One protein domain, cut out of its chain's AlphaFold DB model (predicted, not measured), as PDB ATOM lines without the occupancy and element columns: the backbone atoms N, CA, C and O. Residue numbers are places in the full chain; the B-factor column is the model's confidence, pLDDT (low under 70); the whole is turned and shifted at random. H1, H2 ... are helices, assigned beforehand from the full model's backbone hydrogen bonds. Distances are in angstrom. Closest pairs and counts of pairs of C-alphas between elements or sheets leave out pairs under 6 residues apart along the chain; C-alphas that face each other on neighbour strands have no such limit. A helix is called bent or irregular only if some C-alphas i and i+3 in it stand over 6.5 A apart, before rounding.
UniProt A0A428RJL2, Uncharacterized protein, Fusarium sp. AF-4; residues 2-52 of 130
ATOM      1  N   ASP A   2      53.107 -48.227  24.924       85.81
ATOM      2  CA  ASP A   2      53.262 -48.001  26.376       85.81
ATOM      3  C   ASP A   2      51.979 -47.556  27.092       85.81
ATOM      4  O   ASP A   2      51.739 -47.945  28.233       85.81
ATOM      5  N   GLU A   3      51.126 -46.778  26.421       86.88
ATOM      6  CA  GLU A   3      49.896 -46.240  27.015       86.88
ATOM      7  C   GLU A   3      48.869 -47.339  27.338       86.88
ATOM      8  O   GLU A   3      48.367 -47.416  28.458       86.88
ATOM      9  N   GLU A   4      48.609 -48.247  26.395       88.19
ATOM     10  CA  GLU A   4      47.686 -49.369  26.613       88.19
ATOM     11  C   GLU A   4      48.224 -50.366  27.640       88.19
ATOM     12  O   GLU A   4      47.475 -50.831  28.498       88.19
ATOM     13  N   SER A   5      49.532 -50.642  27.598       93.19
ATOM     14  CA  SER A   5      50.189 -51.512  28.578       93.19
ATOM     15  C   SER A   5      50.074 -50.927  29.985       93.19
ATOM     16  O   SER A   5      49.694 -51.636  30.912       93.19
ATOM     17  N   SER A   6      50.312 -49.620  30.142       93.19
ATOM     18  CA  SER A   6      50.168 -48.921  31.427       93.19
ATOM     19  C   SER A   6      48.725 -48.945  31.933       93.19
ATOM     20  O   SER A   6      48.491 -49.179  33.119       93.19
ATOM     21  N   ARG A   7      47.747 -48.755  31.034       90.94
ATOM     22  CA  ARG A   7      46.315 -48.801  31.366       90.94
ATOM     23  C   ARG A   7      45.880 -50.183  31.849       90.94
ATOM     24  O   ARG A   7      45.149 -50.274  32.824       90.94
ATOM     25  N   HIS A   8      46.295 -51.261  31.187       92.44
ATOM     26  CA  HIS A   8      45.946 -52.610  31.642       92.44
ATOM     27  C   HIS A   8      46.720 -52.994  32.908       92.44
ATOM     28  O   HIS A   8      46.163 -53.618  33.807       92.44
ATOM     29  N   TRP A   9      47.978 -52.566  33.026       94.31
ATOM     30  CA  TRP A   9      48.784 -52.836  34.212       94.31
ATOM     31  C   TRP A   9      48.215 -52.186  35.478       94.31
ATOM     32  O   TRP A   9      48.268 -52.787  36.554       94.31
ATOM     33  N   SER A  10      47.602 -51.002  35.371       93.69
ATOM     34  CA  SER A  10      46.917 -50.395  36.516       93.69
ATOM     35  C   SER A  10      45.718 -51.230  36.975       93.69
ATOM     36  O   SER A  10      45.529 -51.367  38.179       93.69
ATOM     37  N   GLN A  11      44.970 -51.868  36.066       93.88
ATOM     38  CA  GLN A  11      43.855 -52.762  36.422       93.88
ATOM     39  C   GLN A  11      44.318 -54.031  37.143       93.88
ATOM     40  O   GLN A  11      43.638 -54.502  38.053       93.88
ATOM     41  N   ILE A  12      45.487 -54.558  36.771       93.06
ATOM     42  CA  ILE A  12      46.087 -55.734  37.417       93.06
ATOM     43  C   ILE A  12      46.606 -55.372  38.809       93.06
ATOM     44  O   ILE A  12      46.281 -56.036  39.785       93.06
ATOM     45  N   THR A  13      47.397 -54.302  38.912       94.44
ATOM     46  CA  THR A  13      48.036 -53.902  40.181       94.44
ATOM     47  C   THR A  13      47.062 -53.326  41.207       94.44
ATOM     48  O   THR A  13      47.372 -53.323  42.394       94.44
ATOM     49  N   SER A  14      45.898 -52.846  40.766       92.69
ATOM     50  CA  SER A  14      44.810 -52.404  41.646       92.69
ATOM     51  C   SER A  14      43.766 -53.486  41.940       92.69
ATOM     52  O   SER A  14      42.860 -53.223  42.726       92.69
ATOM     53  N   GLU A  15      43.890 -54.674  41.334       93.00
ATOM     54  CA  GLU A  15      43.006 -55.840  41.522       93.00
ATOM     55  C   GLU A  15      41.533 -55.623  41.109       93.00
ATOM     56  O   GLU A  15      40.658 -56.415  41.456       93.00
ATOM     57  N   TYR A  16      41.232 -54.569  40.340       93.19
ATOM     58  CA  TYR A  16      39.879 -54.334  39.819       93.19
ATOM     59  C   TYR A  16      39.579 -55.137  38.541       93.19
ATOM     60  O   TYR A  16      38.409 -55.424  38.279       93.19
ATOM     61  N   TYR A  17      40.608 -55.510  37.766       93.25
ATOM     62  CA  TYR A  17      40.514 -56.253  36.490       93.25
ATOM     63  C   TYR A  17      39.514 -55.664  35.487       93.25
ATOM     64  O   TYR A  17      38.872 -56.364  34.706       93.25
ATOM     65  N   ASP A  18      39.385 -54.343  35.495       93.31
ATOM     66  CA  ASP A  18      38.357 -53.651  34.745       93.31
ATOM     67  C   ASP A  18      38.904 -53.102  33.427       93.31
ATOM     68  O   ASP A  18      39.128 -51.904  33.237       93.31
ATOM     69  N   PHE A  19      39.178 -54.011  32.493       93.38
ATOM     70  CA  PHE A  19      39.800 -53.651  31.215       93.38
ATOM     71  C   PHE A  19      38.879 -52.838  30.283       93.38
ATOM     72  O   PHE A  19      39.360 -52.217  29.337       93.38
ATOM     73  N   GLU A  20      37.577 -52.792  30.577       93.00
ATOM     74  CA  GLU A  20      36.549 -52.047  29.831       93.00
ATOM     75  C   GLU A  20      36.112 -50.759  30.550       93.00
ATOM     76  O   GLU A  20      35.074 -50.173  30.221       93.00
ATOM     77  N   LEU A  21      36.892 -50.307  31.542       92.88
ATOM     78  CA  LEU A  21      36.573 -49.137  32.361       92.88
ATOM     79  C   LEU A  21      36.212 -47.904  31.544       92.88
ATOM     80  O   LEU A  21      35.167 -47.300  31.770       92.88
ATOM     81  N   ALA A  22      37.016 -47.581  30.533       92.38
ATOM     82  CA  ALA A  22      36.777 -46.409  29.703       92.38
ATOM     83  C   ALA A  22      35.417 -46.466  28.981       92.38
ATOM     84  O   ALA A  22      34.707 -45.464  28.923       92.38
ATOM     85  N   GLN A  23      35.034 -47.625  28.441       94.31
ATOM     86  CA  GLN A  23      33.771 -47.797  27.726       94.31
ATOM     87  C   GLN A  23      32.580 -47.653  28.677       94.31
ATOM     88  O   GLN A  23      31.654 -46.892  28.386       94.31
ATOM     89  N   ARG A  24      32.622 -48.327  29.832       93.00
ATOM     90  CA  ARG A  24      31.537 -48.267  30.821       93.00
ATOM     91  C   ARG A  24      31.402 -46.874  31.432       93.00
ATOM     92  O   ARG A  24      30.281 -46.382  31.550       93.00
ATOM     93  N   ASP A  25      32.509 -46.207  31.748       95.12
ATOM     94  CA  ASP A  25      32.489 -44.839  32.272       95.12
ATOM     95  C   ASP A  25      31.865 -43.870  31.264       95.12
ATOM     96  O   ASP A  25      31.003 -43.074  31.630       95.12
ATOM     97  N   VAL A  26      32.205 -43.978  29.973       96.81
ATOM     98  CA  VAL A  26      31.588 -43.157  28.914       96.81
ATOM     99  C   VAL A  26      30.070 -43.349  28.859       96.81
ATOM    100  O   VAL A  26      29.332 -42.379  28.664       96.81
ATOM    101  N   GLU A  27      29.578 -44.577  29.031       96.62
ATOM    102  CA  GLU A  27      28.139 -44.850  29.071       96.62
ATOM    103  C   GLU A  27      27.445 -44.243  30.296       96.62
ATOM    104  O   GLU A  27      26.295 -43.815  30.179       96.62
ATOM    105  N   GLN A  28      28.115 -44.185  31.451       94.81
ATOM    106  CA  GLN A  28      27.561 -43.568  32.661       94.81
ATOM    107  C   GLN A  28      27.617 -42.042  32.602       94.81
ATOM    108  O   GLN A  28      26.626 -41.380  32.900       94.81
ATOM    109  N   VAL A  29      28.730 -41.470  32.135       96.00
ATOM    110  CA  VAL A  29      28.905 -40.015  32.025       96.00
ATOM    111  C   VAL A  29      27.840 -39.391  31.120       96.00
ATOM    112  O   VAL A  29      27.333 -38.316  31.425       96.00
ATOM    113  N   LYS A  30      27.425 -40.081  30.049       96.19
ATOM    114  CA  LYS A  30      26.338 -39.621  29.162       96.19
ATOM    115  C   LYS A  30      24.971 -39.513  29.846       96.19
ATOM    116  O   LYS A  30      24.109 -38.804  29.333       96.19
ATOM    117  N   LYS A  31      24.753 -40.240  30.944       97.19
ATOM    118  CA  LYS A  31      23.485 -40.256  31.686       97.19
ATOM    119  C   LYS A  31      23.433 -39.180  32.774       97.19
ATOM    120  O   LYS A  31      22.339 -38.861  33.221       97.19
ATOM    121  N   LEU A  32      24.586 -38.631  33.174       96.88
ATOM    122  CA  LEU A  32      24.679 -37.645  34.248       96.88
ATOM    123  C   LEU A  32      23.936 -36.356  33.903       96.88
ATOM    124  O   LEU A  32      24.104 -35.763  32.834       96.88
ATOM    125  N   THR A  33      23.163 -35.878  34.865       98.06
ATOM    126  CA  THR A  33      22.416 -34.628  34.787       98.06
ATOM    127  C   THR A  33      23.083 -33.524  35.604       98.06
ATOM    128  O   THR A  33      23.848 -33.753  36.543       98.06
ATOM    129  N   LYS A  34      22.761 -32.267  35.274       97.44
ATOM    130  CA  LYS A  34      23.270 -31.104  36.016       97.44
ATOM    131  C   LYS A  34      22.823 -31.118  37.485       97.44
ATOM    132  O   LYS A  34      23.586 -30.692  38.345       97.44
ATOM    133  N   SER A  35      21.599 -31.571  37.761       98.12
ATOM    134  CA  SER A  35      21.067 -31.691  39.122       98.12
ATOM    135  C   SER A  35      21.864 -32.696  39.943       98.12
ATOM    136  O   SER A  35      22.308 -32.337  41.025       98.12
ATOM    137  N   GLU A  36      22.147 -33.884  39.403       97.94
ATOM    138  CA  GLU A  36      22.954 -34.901  40.098       97.94
ATOM    139  C   GLU A  36      24.368 -34.391  40.400       97.94
ATOM    140  O   GLU A  36      24.888 -34.607  41.490       97.94
ATOM    141  N   MET A  37      24.980 -33.646  39.472       96.88
ATOM    142  CA  MET A  37      26.292 -33.032  39.711       96.88
ATOM    143  C   MET A  37      26.246 -31.939  40.785       96.88
ATOM    144  O   MET A  37      27.175 -31.828  41.584       96.88
ATOM    145  N   MET A  38      25.176 -31.136  40.820       97.50
ATOM    146  CA  MET A  38      24.977 -30.142  41.879       97.50
ATOM    147  C   MET A  38      24.740 -30.812  43.235       97.50
ATOM    148  O   MET A  38      25.322 -30.386  44.226       97.50
ATOM    149  N   GLU A  39      23.956 -31.888  43.288       97.62
ATOM    150  CA  GLU A  39      23.749 -32.679  44.505       97.62
ATOM    151  C   GLU A  39      25.053 -33.317  44.992       97.62
ATOM    152  O   GLU A  39      25.388 -33.202  46.169       97.62
ATOM    153  N   PHE A  40      25.834 -33.919  44.092       97.12
ATOM    154  CA  PHE A  40      27.147 -34.480  44.403       97.12
ATOM    155  C   PHE A  40      28.102 -33.421  44.972       97.12
ATOM    156  O   PHE A  40      28.769 -33.663  45.980       97.12
ATOM    157  N   PHE A  41      28.136 -32.229  44.367       96.00
ATOM    158  CA  PHE A  41      28.937 -31.111  44.862       96.00
ATOM    159  C   PHE A  41      28.481 -30.659  46.253       96.00
ATOM    160  O   PHE A  41      29.292 -30.604  47.180       96.00
ATOM    161  N   ASN A  42      27.184 -30.393  46.410       95.50
ATOM    162  CA  ASN A  42      26.601 -29.936  47.669       95.50
ATOM    163  C   ASN A  42      26.827 -30.947  48.794       95.50
ATOM    164  O   ASN A  42      27.036 -30.574  49.940       95.50
ATOM    165  N   LYS A  43      26.829 -32.237  48.462       96.19
ATOM    166  CA  LYS A  43      27.032 -33.316  49.420       96.19
ATOM    167  C   LYS A  43      28.493 -33.472  49.842       96.19
ATOM    168  O   LYS A  43      28.761 -33.561  51.034       96.19
ATOM    169  N   TYR A  44      29.441 -33.505  48.906       95.88
ATOM    170  CA  TYR A  44      30.823 -33.895  49.230       95.88
ATOM    171  C   TYR A  44      31.831 -32.740  49.269       95.88
ATOM    172  O   TYR A  44      32.904 -32.898  49.852       95.88
ATOM    173  N   PHE A  45      31.517 -31.583  48.678       91.62
ATOM    174  CA  PHE A  45      32.467 -30.475  48.518       91.62
ATOM    175  C   PHE A  45      32.043 -29.180  49.208       91.62
ATOM    176  O   PHE A  45      32.928 -28.423  49.624       91.62
ATOM    177  N   ASP A  46      30.738 -28.931  49.348       90.44
ATOM    178  CA  ASP A  46      30.221 -27.719  49.985       90.44
ATOM    179  C   ASP A  46      30.752 -27.583  51.425       90.44
ATOM    180  O   ASP A  46      30.632 -28.527  52.213       90.44
ATOM    181  N   PRO A  47      31.356 -26.436  51.796       86.75
ATOM    182  CA  PRO A  47      31.853 -26.197  53.147       86.75
ATOM    183  C   PRO A  47      30.811 -26.374  54.256       86.75
ATOM    184  O   PRO A  47      31.198 -26.699  55.375       86.75
ATOM    185  N   ALA A  48      29.526 -26.168  53.958       86.00
ATOM    186  CA  ALA A  48      28.427 -26.349  54.897       86.00
ATOM    187  C   ALA A  48      27.978 -27.818  55.035       86.00
ATOM    188  O   ALA A  48      27.184 -28.131  55.923       86.00
ATOM    189  N   SER A  49      28.466 -28.730  54.186       91.19
ATOM    190  CA  SER A  49      28.105 -30.145  54.258       91.19
ATOM    191  C   SER A  49      28.811 -30.871  55.399       91.19
ATOM    192  O   SER A  49      30.023 -30.765  55.584       91.19
ATOM    193  N   SER A  50      28.051 -31.705  56.111       90.44
ATOM    194  CA  SER A  50      28.573 -32.602  57.149       90.44
ATOM    195  C   SER A  50      29.246 -33.865  56.592       90.44
ATOM    196  O   SER A  50      29.998 -34.517  57.312       90.44
ATOM    197  N   GLU A  51      29.020 -34.201  55.316       93.56
ATOM    198  CA  GLU A  51      29.630 -35.361  54.643       93.56
ATOM    199  C   GLU A  51      30.951 -35.014  53.938       93.56
ATOM    200  O   GLU A  51      31.622 -35.879  53.370       93.56
ATOM    201  N   ARG A  52      31.350 -33.740  53.980       91.88
ATOM    202  CA  ARG A  52      32.606 -33.266  53.408       91.88
ATOM    203  C   ARG A  52      33.801 -33.816  54.192       91.88
ATOM    204  O   ARG A  52      33.997 -33.491  55.361       91.88
TER     205      ARG A  52
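AT A GLANCE: This is residues 2 to 52 of the 130 residues of an uncharacterized protein of Fusarium sp. AF-4 (UniProt A0A428RJL2). Three short helices are strung out one after another along an open, U-shaped path: H1 at one end, H2 along the base and H3 as the side at the other end, with an empty middle. The link after H1 folds back beside that helix before H2 begins, and residues 45 to 52 curl round the far end of H3. The printed part has 51 residues with three named helices, in the order H1, H2, H3, and no named strand; the class is all helix. The whole is extended, with a radius of gyration of the C-alphas of 15.8 A, and elongated, its C-alphas spanning 42 by 23 by 17 A.

HOW THE PARTS SIT: Begin at Asp 2 and read along H1, residues 2 to 13; it touches no helix. Go on over a short link of 7 residues, 14 to 20, and you reach H2, residues 21 to 29, which is apart from H1, with no C-alpha of the one within 8 A of the other. A tight link of 4 residues, 30 to 33, then takes you to H3, residues 34 to 44. H2 and H3 are apart by the same measure. H1 and H3 are apart as well. Look at the backbone O and N atoms inside the helices: in H2 and H3 every O i to N i+4 pair is within hydrogen-bond range, and in H1 7 of 8 are.

IN THESE COORDINATES: Find C-alpha 2 at (53.262, -48.001, 26.376); from there H1 runs to C-alpha 13 at (48.036, -53.902, 40.181), 15.9 A from first to last C-alpha, with z rising. H2 begins at C-alpha 21 at (36.573, -49.137, 32.361) and ends at Val 29, 11.9 A from first to last C-alpha. H3 runs from Lys 34 to C-alpha 44 at (30.823, -33.895, 49.230), 15.5 A from first to last C-alpha, again with z rising. No helix is bent or irregular.

THE WHOLE: The two C-alphas farthest apart are those of Asp 2 and Ala 48, at 43.6 A, and the first and last printed C-alphas, of Asp 2 and Arg 52, are 37.1 A apart. Residues 23 to 37 stand free, of which 23 to 29 belong to H2 and 34 to 37 to H3. The printed part, residues 2 to 52 of a full chain of 130, has no cut, and no link between its helices is long. The mean pLDDT of the printed part is 93.7, and no printed residue is under 70.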